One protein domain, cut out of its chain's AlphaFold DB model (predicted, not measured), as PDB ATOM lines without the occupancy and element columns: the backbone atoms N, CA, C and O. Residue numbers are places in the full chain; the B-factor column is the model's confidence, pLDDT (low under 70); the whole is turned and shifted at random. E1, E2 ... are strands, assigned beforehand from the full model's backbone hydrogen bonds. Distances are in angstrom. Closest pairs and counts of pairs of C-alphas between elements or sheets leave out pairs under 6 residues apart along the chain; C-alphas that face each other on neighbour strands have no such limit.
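AT A GLANCE: This is residues 216 to 314 of the 314 residues of the protein "Conserved domain protein" of Bacteroides intestinalis CAG:564 (UniProt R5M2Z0). Little regular structure is present: a single twisted wall of five strands, with the long link of residues 270 to 284 over one face and residues 297 to 302 sticking out. The 99 printed residues hold E1 to E5 along the chain, ordered E1 E4 E5 E2 E3 across the antiparallel sheet. The class is all strand, with 38 residues in named elements; the whole is compact, radius of gyration of the C-alphas 13.3 A, spanning 38 by 30 by 23 A.

IN THESE COORDINATES: E3, residues 260 to 269, spans 24.6 A and bends by 60 degrees at 266; E2, 246 to 254, spans 24.5 A. E5 is 308 to 313, E4 285 to 290 and E1 229 to 235. C-alpha 229 is at (162.272, 197.995, 118.048), C-alpha 313 at (147.778, 208.007, 119.181).

HOW THE PARTS SIT: Hairpin E2 and E3 has N 251 and O 264 within hydrogen-bond range, 2.8 A. E5 neighbours E2 through N 310 and O 252, 2.8 A. Hairpin E4 and E5 has N 289 and O 309, 2.8 A. E1 neighbours E4 through N 231 and O 288, 2.8 A. Edge strands E1 and E3 are apart.

THE WHOLE: The C-alphas of Ala 239 and Pro 303, the farthest apart, are 39.0 A apart. The printed part has no cut. Links E3 to E4 and E4 to E5 are long. Confidence is under 70 at 226, 256, 272 and 292 to 307.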
ATOM      1  N   SER A 216     168.316 197.662 113.826       74.69
ATOM      2  CA  SER A 216     168.817 197.910 115.186       74.69
ATOM      3  C   SER A 216     170.067 198.798 115.250       74.69
ATOM      4  O   SER A 216     170.330 199.414 116.284       74.69
ATOM      5  N   LYS A 217     170.827 198.880 114.148       80.94
ATOM      6  CA  LYS A 217     172.024 199.722 114.005       80.94
ATOM      7  C   LYS A 217     171.702 201.186 113.673       80.94
ATOM      8  O   LYS A 217     172.606 202.019 113.711       80.94
ATOM      9  N   LYS A 218     170.451 201.525 113.336       80.75
ATOM     10  CA  LYS A 218     170.051 202.907 113.034       80.75
ATOM     11  C   LYS A 218     169.894 203.725 114.319       80.75
ATOM     12  O   LYS A 218     169.360 203.251 115.315       80.75
ATOM     13  N   THR A 219     170.348 204.975 114.289       73.56
ATOM     14  CA  THR A 219     170.417 205.857 115.470       73.56
ATOM     15  C   THR A 219     169.073 206.446 115.897       73.56
ATOM     16  O   THR A 219     168.961 206.985 116.990       73.56
ATOM     17  N   ASP A 220     168.060 206.384 115.036       84.75
ATOM     18  CA  ASP A 220     166.708 206.905 115.258       84.75
ATOM     19  C   ASP A 220     165.720 205.835 115.760       84.75
ATOM     20  O   ASP A 220     164.512 206.077 115.828       84.75
ATOM     21  N   ILE A 221     166.237 204.654 116.112       87.12
ATOM     22  CA  ILE A 221     165.465 203.520 116.609       87.12
ATOM     23  C   ILE A 221     165.419 203.536 118.135       87.12
ATOM     24  O   ILE A 221     166.435 203.661 118.817       87.12
ATOM     25  N   ILE A 222     164.219 203.349 118.672       87.75
ATOM     26  CA  ILE A 222     163.960 203.146 120.094       87.75
ATOM     27  C   ILE A 222     163.868 201.649 120.390       87.75
ATOM     28  O   ILE A 222     163.202 200.896 119.680       87.75
ATOM     29  N   LYS A 223     164.542 201.204 121.452       85.25
ATOM     30  CA  LYS A 223     164.431 199.828 121.948       85.25
ATOM     31  C   LYS A 223     163.269 199.758 122.929       85.25
ATOM     32  O   LYS A 223     163.283 200.446 123.945       85.25
ATOM     33  N   LEU A 224     162.279 198.938 122.610       81.44
ATOM     34  CA  LEU A 224     161.113 198.676 123.444       81.44
ATOM     35  C   LEU A 224     161.275 197.312 124.129       81.44
ATOM     36  O   LEU A 224     162.224 196.559 123.876       81.44
ATOM     37  N   LYS A 225     160.356 196.971 125.034       74.56
ATOM     38  CA  LYS A 225     160.399 195.677 125.732       74.56
ATOM     39  C   LYS A 225     160.314 194.507 124.749       74.56
ATOM     40  O   LYS A 225     159.738 194.615 123.671       74.56
ATOM     41  N   ARG A 226     160.833 193.349 125.179       66.38
ATOM     42  CA  ARG A 226     160.768 192.066 124.447       66.38
ATOM     43  C   ARG A 226     161.470 192.079 123.082       66.38
ATOM     44  O   ARG A 226     161.043 191.390 122.167       66.38
ATOM     45  N   GLY A 227     162.523 192.884 122.942       74.19
ATOM     46  CA  GLY A 227     163.287 192.973 121.695       74.19
ATOM     47  C   GLY A 227     162.550 193.690 120.561       74.19
ATOM     48  O   GLY A 227     163.085 193.774 119.459       74.19
ATOM     49  N   VAL A 228     161.353 194.231 120.822       80.56
ATOM     50  CA  VAL A 228     160.642 195.087 119.873       80.56
ATOM     51  C   VAL A 228     161.469 196.347 119.663       80.56
ATOM     52  O   VAL A 228     161.929 196.978 120.615       80.56
ATOM     53  N   ILE A 229     161.643 196.729 118.407       85.19
ATOM     54  CA  ILE A 229     162.272 197.995 118.048       85.19
ATOM     55  C   ILE A 229     161.222 198.900 117.422       85.19
ATOM     56  O   ILE A 229     160.340 198.443 116.700       85.19
ATOM     57  N   GLY A 230     161.282 200.185 117.734       87.62
ATOM     58  CA  GLY A 230     160.355 201.177 117.218       87.62
ATOM     59  C   GLY A 230     161.072 202.366 116.611       87.62
ATOM     60  O   GLY A 230     162.264 202.567 116.820       87.62
ATOM     61  N   LYS A 231     160.330 203.192 115.885       90.50
ATOM     62  CA  LYS A 231     160.761 204.507 115.423       90.50
ATOM     63  C   LYS A 231     159.594 205.472 115.525       90.50
ATOM     64  O   LYS A 231     158.491 205.176 115.071       90.50
ATOM     65  N   ILE A 232     159.846 206.642 116.096       90.88
ATOM     66  CA  ILE A 232     158.870 207.731 116.090       90.88
ATOM     67  C   ILE A 232     158.918 208.373 114.701       90.88
ATOM     68  O   ILE A 232     159.939 208.938 114.313       90.88
ATOM     69  N   ILE A 233     157.827 208.257 113.944       92.25
ATOM     70  CA  ILE A 233     157.686 208.855 112.609       92.25
ATOM     71  C   ILE A 233     157.177 210.292 112.736       92.25
ATOM     72  O   ILE A 233     157.674 211.196 112.071       92.25
ATOM     73  N   GLU A 234     156.224 210.519 113.639       93.81
ATOM     74  CA  GLU A 234     155.678 211.842 113.931       93.81
ATOM     75  C   GLU A 234     155.575 212.002 115.446       93.81
ATOM     76  O   GLU A 234     154.981 211.161 116.109       93.81
ATOM     77  N   LYS A 235     156.130 213.074 116.025       91.69
ATOM     78  CA  LYS A 235     156.114 213.276 117.490       91.69
ATOM     79  C   LYS A 235     154.734 213.630 118.062       91.69
ATOM     80  O   LYS A 235     154.549 213.597 119.274       91.69
ATOM     81  N   GLY A 236     153.771 213.985 117.210       92.50
ATOM     82  CA  GLY A 236     152.517 214.602 117.636       92.50
ATOM     83  C   GLY A 236     152.717 216.037 118.133       92.50
ATOM     84  O   GLY A 236     153.821 216.467 118.468       92.50
ATOM     85  N   LYS A 237     151.637 216.819 118.140       93.50
ATOM     86  CA  LYS A 237     151.639 218.219 118.617       93.50
ATOM     87  C   LYS A 237     150.583 218.486 119.686       93.50
ATOM     88  O   LYS A 237     150.478 219.608 120.169       93.50
ATOM     89  N   GLY A 238     149.776 217.484 120.027       92.19
ATOM     90  CA  GLY A 238     148.726 217.640 121.020       92.19
ATOM     91  C   GLY A 238     149.223 217.476 122.456       92.19
ATOM     92  O   GLY A 238     150.422 217.536 122.752       92.19
ATOM     93  N   ALA A 239     148.262 217.279 123.359       91.88
ATOM     94  CA  ALA A 239     148.532 217.048 124.771       91.88
ATOM     95  C   ALA A 239     149.377 215.783 124.982       91.88
ATOM     96  O   ALA A 239     149.270 214.818 124.219       91.88
ATOM     97  N   VAL A 240     150.196 215.805 126.034       94.25
ATOM     98  CA  VAL A 240     150.950 214.635 126.498       94.25
ATOM     99  C   VAL A 240     149.965 213.578 126.978       94.25
ATOM    100  O   VAL A 240     149.029 213.876 127.724       94.25
ATOM    101  N   ILE A 241     150.166 212.346 126.532       91.00
ATOM    102  CA  ILE A 241     149.329 211.212 126.883       91.00
ATOM    103  C   ILE A 241     149.677 210.760 128.294       91.00
ATOM    104  O   ILE A 241     150.830 210.516 128.638       91.00
ATOM    105  N   ASN A 242     148.651 210.636 129.132       89.31
ATOM    106  CA  ASN A 242     148.817 210.096 130.469       89.31
ATOM    107  C   ASN A 242     148.859 208.569 130.387       89.31
ATOM    108  O   ASN A 242     147.851 207.944 130.064       89.31
ATOM    109  N   HIS A 243     149.996 207.969 130.742       84.69
ATOM    110  CA  HIS A 243     150.187 206.525 130.607       84.69
ATOM    111  C   HIS A 243     149.214 205.681 131.447       84.69
ATOM    112  O   HIS A 243     149.003 204.506 131.147       84.69
ATOM    113  N   ASN A 244     148.604 206.282 132.473       83.62
ATOM    114  CA  ASN A 244     147.664 205.627 133.374       83.62
ATOM    115  C   ASN A 244     146.193 205.800 132.967       83.62
ATOM    116  O   ASN A 244     145.326 205.221 133.624       83.62
ATOM    117  N   LYS A 245     145.895 206.580 131.921       86.62
ATOM    118  CA  LYS A 245     144.537 206.742 131.387       86.62
ATOM    119  C   LYS A 245     144.373 205.956 130.093       86.62
ATOM    120  O   LYS A 245     145.338 205.733 129.362       86.62
ATOM    121  N   GLU A 246     143.139 205.557 129.815       87.25
ATOM    122  CA  GLU A 246     142.788 205.034 128.502       87.25
ATOM    123  C   GLU A 246     143.003 206.114 127.443       87.25
ATOM    124  O   GLU A 246     142.675 207.288 127.630       87.25
ATOM    125  N   THR A 247     143.637 205.708 126.355       89.25
ATOM    126  CA  THR A 247     143.970 206.530 125.204       89.25
ATOM    127  C   THR A 247     143.576 205.753 123.970       89.25
ATOM    128  O   THR A 247     143.950 204.588 123.817       89.25
ATOM    129  N   LYS A 248     142.842 206.406 123.077       93.12
ATOM    130  CA  LYS A 248     142.486 205.800 121.807       93.12
ATOM    131  C   LYS A 248     143.716 205.723 120.914       93.12
ATOM    132  O   LYS A 248     144.415 206.719 120.720       93.12
ATOM    133  N   ILE A 249     143.970 204.550 120.358       91.00
ATOM    134  CA  ILE A 249     145.002 204.351 119.347       91.00
ATOM    135  C   ILE A 249     144.393 203.753 118.090       91.00
ATOM    136  O   ILE A 249     143.416 203.008 118.150       91.00
ATOM    137  N   LYS A 250     145.018 204.054 116.956       93.12
ATOM    138  CA  LYS A 250     144.809 203.360 115.691       93.12
ATOM    139  C   LYS A 250     146.061 202.567 115.356       93.12
ATOM    140  O   LYS A 250     147.133 203.158 115.253       93.12
ATOM    141  N   THR A 251     145.919 201.268 115.142       88.50
ATOM    142  CA  THR A 251     147.013 200.384 114.730       88.50
ATOM    143  C   THR A 251     146.788 199.956 113.290       88.50
ATOM    144  O   THR A 251     145.742 199.398 112.965       88.50
ATOM    145  N   ARG A 252     147.768 200.197 112.421       88.38
ATOM    146  CA  ARG A 252     147.826 199.638 111.067       88.38
ATOM    147  C   ARG A 252     148.885 198.551 111.043       88.38
ATOM    148  O   ARG A 252     150.028 198.794 111.419       88.38
ATOM    149  N   PHE A 253     148.500 197.366 110.605       82.38
ATOM    150  CA  PHE A 253     149.403 196.245 110.404       82.38
ATOM    151  C   PHE A 253     149.829 196.253 108.944       82.38
ATOM    152  O   PHE A 253     148.971 196.239 108.060       82.38
ATOM    153  N   LEU A 254     151.131 196.303 108.703       78.00
ATOM    154  CA  LEU A 254     151.722 196.389 107.377       78.00
ATOM    155  C   LEU A 254     152.607 195.167 107.113       78.00
ATOM    156  O   LEU A 254     153.198 194.614 108.048       78.00
ATOM    157  N   ASP A 255     152.714 194.780 105.845       70.88
ATOM    158  CA  ASP A 255     153.739 193.841 105.383       70.88
ATOM    159  C   ASP A 255     155.125 194.515 105.304       70.88
ATOM    160  O   ASP A 255     155.274 195.721 105.515       70.88
ATOM    161  N   ILE A 256     156.158 193.744 104.948       67.75
ATOM    162  CA  ILE A 256     157.541 194.239 104.794       67.75
ATOM    163  C   ILE A 256     157.713 195.329 103.730       67.75
ATOM    164  O   ILE A 256     158.695 196.071 103.767       67.75
ATOM    165  N   ASN A 257     156.780 195.423 102.783       73.31
ATOM    166  CA  ASN A 257     156.785 196.409 101.709       73.31
ATOM    167  C   ASN A 257     155.989 197.669 102.092       73.31
ATOM    168  O   ASN A 257     155.951 198.626 101.321       73.31
ATOM    169  N   GLY A 258     155.373 197.689 103.279       76.06
ATOM    170  CA  GLY A 258     154.542 198.785 103.769       76.06
ATOM    171  C   GLY A 258     153.091 198.745 103.282       76.06
ATOM    172  O   GLY A 258     152.366 199.719 103.495       76.06
ATOM    173  N   ASN A 259     152.644 197.654 102.651       79.38
ATOM    174  CA  ASN A 259     151.245 197.493 102.264       79.38
ATOM    175  C   ASN A 259     150.398 197.206 103.503       79.38
ATOM    176  O   ASN A 259     150.774 196.391 104.343       79.38
ATOM    177  N   GLU A 260     149.237 197.851 103.610       84.75
ATOM    178  CA  GLU A 260     148.329 197.622 104.732       84.75
ATOM    179  C   GLU A 260     147.633 196.269 104.609       84.75
ATOM    180  O   GLU A 260     146.946 195.992 103.630       84.75
ATOM    181  N   LEU A 261     147.793 195.449 105.644       77.69
ATOM    182  CA  LEU A 261     147.136 194.158 105.789       77.69
ATOM    183  C   LEU A 261     145.779 194.317 106.476       77.69
ATOM    184  O   LEU A 261     144.776 193.764 106.036       77.69
ATOM    185  N   ARG A 262     145.755 195.070 107.583       84.50
ATOM    186  CA  ARG A 262     144.543 195.402 108.343       84.50
ATOM    187  C   ARG A 262     144.776 196.626 109.223       84.50
ATOM    188  O   ARG A 262     145.921 196.956 109.541       84.50
ATOM    189  N   SER A 263     143.700 197.242 109.695       86.44
ATOM    190  CA  SER A 263     143.767 198.278 110.724       86.44
ATOM    191  C   SER A 263     142.631 198.175 111.731       86.44
ATOM    192  O   SER A 263     141.557 197.656 111.432       86.44
ATOM    193  N   GLU A 264     142.895 198.642 112.946       88.25
ATOM    194  CA  GLU A 264     141.943 198.623 114.056       88.25
ATOM    195  C   GLU A 264     142.118 199.859 114.942       88.25
ATOM    196  O   GLU A 264     143.212 200.421 115.046       88.25
ATOM    197  N   GLU A 265     141.026 200.288 115.575       92.38
ATOM    198  CA  GLU A 265     141.027 201.328 116.603       92.38
ATOM    199  C   GLU A 265     140.591 200.723 117.930       92.38
ATOM    200  O   GLU A 265     139.640 199.943 117.985       92.38
ATOM    201  N   GLN A 266     141.285 201.088 119.002       85.88
ATOM    202  CA  GLN A 266     141.003 200.576 120.336       85.88
ATOM    203  C   GLN A 266     141.406 201.585 121.407       85.88
ATOM    204  O   GLN A 266     142.372 202.334 121.246       85.88
ATOM    205  N   ASP A 267     140.677 201.578 122.517       87.06
ATOM    206  CA  ASP A 267     141.048 202.312 123.721       87.06
ATOM    207  C   ASP A 267     142.003 201.446 124.548       87.06
ATOM    208  O   ASP A 267     141.699 200.309 124.908       87.06
ATOM    209  N   VAL A 268     143.204 201.965 124.810       81.06
ATOM    210  CA  VAL A 268     144.254 201.241 125.533       81.06
ATOM    211  C   VAL A 268     144.850 202.099 126.631       81.06
ATOM    212  O   VAL A 268     145.034 203.306 126.487       81.06
ATOM    213  N   LYS A 269     145.235 201.470 127.736       84.44
ATOM    214  CA  LYS A 269     146.036 202.126 128.769       84.44
ATOM    215  C   LYS A 269     147.514 201.893 128.470       84.44
ATOM    216  O   LYS A 269     147.983 200.755 128.510       84.44
ATOM    217  N   ILE A 270     148.250 202.963 128.157       78.56
ATOM    218  CA  ILE A 270     149.628 202.880 127.631       78.56
ATOM    219  C   ILE A 270     150.566 202.110 128.567       78.56
ATOM    220  O   ILE A 270     151.434 201.384 128.082       78.56
ATOM    221  N   SER A 271     150.341 202.167 129.886       72.56
ATOM    222  CA  SER A 271     151.101 201.398 130.884       72.56
ATOM    223  C   SER A 271     151.079 199.876 130.674       72.56
ATOM    224  O   SER A 271     151.926 199.180 131.226       72.56
ATOM    225  N   TYR A 272     150.124 199.345 129.908       67.00
ATOM    226  CA  TYR A 272     150.007 197.916 129.585       67.00
ATOM    227  C   TYR A 272     150.453 197.577 128.162       67.00
ATOM    228  O   TYR A 272     150.311 196.441 127.715       67.00
ATOM    229  N   THR A 273     150.994 198.554 127.440       72.44
ATOM    230  CA  THR A 273     151.436 198.388 126.058       72.44
ATOM    231  C   THR A 273     152.958 198.354 125.970       72.44
ATOM    232  O   THR A 273     153.680 198.704 126.907       72.44
ATOM    233  N   LEU A 274     153.456 197.985 124.793       77.62
ATOM    234  CA  LEU A 274     154.873 198.073 124.436       77.62
ATOM    235  C   LEU A 274     155.420 199.515 124.393       77.62
ATOM    236  O   LEU A 274     156.626 199.695 124.280       77.62
ATOM    237  N   PHE A 275     154.559 200.530 124.532       83.25
ATOM    238  CA  PHE A 275     154.925 201.946 124.482       83.25
ATOM    239  C   PHE A 275     155.173 202.584 125.857       83.25
ATOM    240  O   PHE A 275     155.482 203.770 125.909       83.25
ATOM    241  N   MET A 276     155.054 201.847 126.975       81.12
ATOM    242  CA  MET A 276     155.135 202.463 128.314       81.12
ATOM    243  C   MET A 276     156.470 203.163 128.607       81.12
ATOM    244  O   MET A 276     156.502 204.055 129.451       81.12
ATOM    245  N   ASP A 277     157.542 202.735 127.938       81.69
ATOM    246  CA  ASP A 277     158.901 203.243 128.145       81.69
ATOM    247  C   ASP A 277     159.212 204.469 127.264       81.69
ATOM    248  O   ASP A 277     160.311 205.014 127.333       81.69
ATOM    249  N   ILE A 278     158.276 204.903 126.412       85.75
ATOM    250  CA  ILE A 278     158.465 206.085 125.569       85.75
ATOM    251  C   ILE A 278     158.021 207.314 126.354       85.75
ATOM    252  O   ILE A 278     156.841 207.484 126.653       85.75
ATOM    253  N   GLU A 279     158.970 208.183 126.671       82.81
ATOM    254  CA  GLU A 279     158.684 209.457 127.323       82.81
ATOM    255  C   GLU A 279     158.035 210.450 126.338       82.81
ATOM    256  O   GLU A 279     158.372 210.488 125.155       82.81
ATOM    257  N   ASP A 280     157.100 211.267 126.835       88.38
ATOM    258  CA  ASP A 280     156.424 212.347 126.089       88.38
ATOM    259  C   ASP A 280     155.670 211.907 124.814       88.38
ATOM    260  O   ASP A 280     155.681 212.604 123.796       88.38
ATOM    261  N   ILE A 281     154.960 210.770 124.844       91.75
ATOM    262  CA  ILE A 281     154.016 210.443 123.762       91.75
ATOM    263  C   ILE A 281     152.899 211.491 123.759       91.75
ATOM    264  O   ILE A 281     152.223 211.701 124.765       91.75
ATOM    265  N   ARG A 282     152.674 212.145 122.618       94.31
ATOM    266  CA  ARG A 282     151.629 213.165 122.458       94.31
ATOM    267  C   ARG A 282     150.515 212.697 121.544       94.31
ATOM    268  O   ARG A 282     150.713 211.870 120.660       94.31
ATOM    269  N   LYS A 283     149.344 213.306 121.699       94.25
ATOM    270  CA  LYS A 283     148.251 213.167 120.733       94.25
ATOM    271  C   LYS A 283     148.725 213.549 119.319       94.25
ATOM    272  O   LYS A 283     149.363 214.592 119.121       94.25
ATOM    273  N   GLY A 284     148.419 212.691 118.351       93.06
ATOM    274  CA  GLY A 284     148.910 212.736 116.974       93.06
ATOM    275  C   GLY A 284     150.297 212.119 116.769       93.06
ATOM    276  O   GLY A 284     150.840 212.234 115.675       93.06
ATOM    277  N   CYS A 285     150.903 211.515 117.797       94.81
ATOM    278  CA  CYS A 285     152.158 210.786 117.641       94.81
ATOM    279  C   CYS A 285     151.938 209.548 116.763       94.81
ATOM    280  O   CYS A 285     150.920 208.866 116.902       94.81
ATOM    281  N   LYS A 286     152.895 209.262 115.876       95.25
ATOM    282  CA  LYS A 286     152.944 208.041 115.070       95.25
ATOM    283  C   LYS A 286     154.237 207.306 115.330       95.25
ATOM    284  O   LYS A 286     155.324 207.871 115.185       95.25
ATOM    285  N   ILE A 287     154.109 206.035 115.673       92.00
ATOM    286  CA  ILE A 287     155.229 205.161 115.989       92.00
ATOM    287  C   ILE A 287     155.098 203.922 115.127       92.00
ATOM    288  O   ILE A 287     154.065 203.262 115.150       92.00
ATOM    289  N   ILE A 288     156.148 203.603 114.385       90.19
ATOM    290  CA  ILE A 288     156.256 202.319 113.705       90.19
ATOM    291  C   ILE A 288     157.020 201.364 114.607       90.19
ATOM    292  O   ILE A 288     158.052 201.739 115.166       90.19
ATOM    293  N   THR A 289     156.515 200.154 114.788       88.00
ATOM    294  CA  THR A 289     157.194 199.108 115.543       88.00
ATOM    295  C   THR A 289     157.395 197.876 114.690       88.00
ATOM    296  O   THR A 289     156.588 197.530 113.828       88.00
ATOM    297  N   TYR A 290     158.522 197.233 114.948       82.50
ATOM    298  CA  TYR A 290     158.966 196.022 114.299       82.50
ATOM    299  C   TYR A 290     159.067 194.982 115.400       82.50
ATOM    300  O   TYR A 290     159.865 195.108 116.337       82.50
ATOM    301  N   THR A 291     158.192 193.991 115.316       75.06
ATOM    302  CA  THR A 291     158.099 192.936 116.320       75.06
ATOM    303  C   THR A 291     158.979 191.782 115.867       75.06
ATOM    304  O   THR A 291     158.714 191.252 114.787       75.06
ATOM    305  N   PRO A 292     160.031 191.410 116.621       66.75
ATOM    306  CA  PRO A 292     160.817 190.242 116.265       66.75
ATOM    307  C   PRO A 292     159.920 189.005 116.321       66.75
ATOM    308  O   PRO A 292     158.959 188.972 117.094       66.75
ATOM    309  N   TYR A 293     160.234 188.001 115.507       60.75
ATOM    310  CA  TYR A 293     159.509 186.735 115.433       60.75
ATOM    311  C   TYR A 293     159.172 186.171 116.815       60.75
ATOM    312  O   TYR A 293     158.027 185.810 117.071       60.75
ATOM    313  N   GLU A 294     160.145 186.175 117.729       57.47
ATOM    314  CA  GLU A 294     159.980 185.630 119.070       57.47
ATOM    315  C   GLU A 294     158.843 186.307 119.839       57.47
ATOM    316  O   GLU A 294     158.263 185.669 120.705       57.47
ATOM    317  N   ALA A 295     158.513 187.566 119.519       54.81
ATOM    318  CA  ALA A 295     157.496 188.388 120.170       54.81
ATOM    319  C   ALA A 295     156.122 188.403 119.476       54.81
ATOM    320  O   ALA A 295     155.212 189.074 119.975       54.81
ATOM    321  N   ASN A 296     155.951 187.683 118.362       55.09
ATOM    322  CA  ASN A 296     154.684 187.595 117.637       55.09
ATOM    323  C   ASN A 296     153.895 186.338 118.063       55.09
ATOM    324  O   ASN A 296     154.281 185.218 117.750       55.09
ATOM    325  N   ASN A 297     152.774 186.523 118.772       46.75
ATOM    326  CA  ASN A 297     151.972 185.432 119.355       46.75
ATOM    327  C   ASN A 297     150.792 184.976 118.467       46.75
ATOM    328  O   ASN A 297     149.888 184.298 118.955       46.75
ATOM    329  N   ASP A 298     150.734 185.396 117.201       47.69
ATOM    330  CA  ASP A 298     149.595 185.125 116.319       47.69
ATOM    331  C   ASP A 298     149.735 183.765 115.614       47.69
ATOM    332  O   ASP A 298     150.504 183.612 114.665       47.69
ATOM    333  N   THR A 299     148.976 182.769 116.081       39.28
ATOM    334  CA  THR A 299     149.010 181.382 115.584       39.28
ATOM    335  C   THR A 299     148.358 181.192 114.213       39.28
ATOM    336  O   THR A 299     148.444 180.100 113.658       39.28
ATOM    337  N   ASN A 300     147.682 182.213 113.671       40.81
ATOM    338  CA  ASN A 300     146.960 182.126 112.396       40.81
ATOM    339  C   ASN A 300     147.733 182.731 111.214       40.81
ATOM    340  O   ASN A 300     147.241 182.705 110.084       40.81
ATOM    341  N   LYS A 301     148.920 183.297 111.452       52.00
ATOM    342  CA  LYS A 301     149.746 183.902 110.401       52.00
ATOM    343  C   LYS A 301     150.710 182.900 109.791       52.00
ATOM    344  O   LYS A 301     151.111 181.927 110.430       52.00
ATOM    345  N   LYS A 302     151.113 183.167 108.543       48.72
ATOM    346  CA  LYS A 302     152.239 182.452 107.941       48.72
ATOM    347  C   LYS A 302     153.456 182.616 108.863       48.72
ATOM    348  O   LYS A 302     153.703 183.734 109.329       48.72
ATOM    349  N   PRO A 303     154.197 181.537 109.157       42.16
ATOM    350  CA  PRO A 303     155.433 181.660 109.916       42.16
ATOM    351  C   PRO A 303     156.339 182.685 109.201       42.16
ATOM    352  O   PRO A 303     156.440 182.642 107.983       42.16
ATOM    353  N   TYR A 304     156.932 183.629 109.947       52.53
ATOM    354  CA  TYR A 304     157.853 184.692 109.471       52.53
ATOM    355  C   TYR A 304     157.280 185.944 108.802       52.53
ATOM    356  O   TYR A 304     158.054 186.770 108.315       52.53
ATOM    357  N   GLU A 305     155.971 186.188 108.856       57.72
ATOM    358  CA  GLU A 305     155.462 187.504 108.464       57.72
ATOM    359  C   GLU A 305     155.956 188.574 109.460       57.72
ATOM    360  O   GLU A 305     155.537 188.605 110.622       57.72
ATOM    361  N   ILE A 306     156.883 189.444 109.026       56.16
ATOM    362  CA  ILE A 306     157.263 190.639 109.791       56.16
ATOM    363  C   ILE A 306     156.011 191.492 109.896       56.16
ATOM    364  O   ILE A 306     155.554 192.085 108.919       56.16
ATOM    365  N   VAL A 307     155.477 191.575 111.106       66.00
ATOM    366  CA  VAL A 307     154.350 192.446 111.387       66.00
ATOM    367  C   VAL A 307     154.911 193.807 111.756       66.00
ATOM    368  O   VAL A 307     155.372 194.036 112.880       66.00
ATOM    369  N   ILE A 308     154.878 194.706 110.780       80.31
ATOM    370  CA  ILE A 308     155.127 196.122 111.002       80.31
ATOM    371  C   ILE A 308     153.834 196.717 111.553       80.31
ATOM    372  O   ILE A 308     152.777 196.583 110.939       80.31
ATOM    373  N   MET A 309     153.893 197.366 112.711       87.38
ATOM    374  CA  MET A 309     152.737 198.066 113.272       87.38
ATOM    375  C   MET A 309     152.982 199.565 113.247       87.38
ATOM    376  O   MET A 309     153.885 200.055 113.914       87.38
ATOM    377  N   GLU A 310     152.164 200.308 112.513       89.44
ATOM    378  CA  GLU A 310     152.098 201.762 112.626       89.44
ATOM    379  C   GLU A 310     150.989 202.121 113.615       89.44
ATOM    380  O   GLU A 310     149.804 201.920 113.349       89.44
ATOM    381  N   VAL A 311     151.375 202.646 114.775       89.50
ATOM    382  CA  VAL A 311     150.459 203.070 115.833       89.50
ATOM    383  C   VAL A 311     150.358 204.583 115.849       89.50
ATOM    384  O   VAL A 311     151.354 205.284 116.029       89.50
ATOM    385  N   THR A 312     149.137 205.081 115.681       93.88
ATOM    386  CA  THR A 312     148.785 206.494 115.821       93.88
ATOM    387  C   THR A 312     148.026 206.698 117.123       93.88
ATOM    388  O   THR A 312     147.023 206.029 117.365       93.88
ATOM    389  N   PHE A 313     148.469 207.641 117.946       92.75
ATOM    390  CA  PHE A 313     147.778 208.007 119.181       92.75
ATOM    391  C   PHE A 313     146.777 209.129 118.891       92.75
ATOM    392  O   PHE A 313     147.189 210.218 118.480       92.75
ATOM    393  N   LEU A 314     145.478 208.851 119.043       91.31
ATOM    394  CA  LEU A 314     144.395 209.679 118.494       91.31
ATOM    395  C   LEU A 314     143.978 210.864 119.348       91.31
ATOM    396  O   LEU A 314     144.065 210.840 120.598       91.31
TER     397      LEU A 314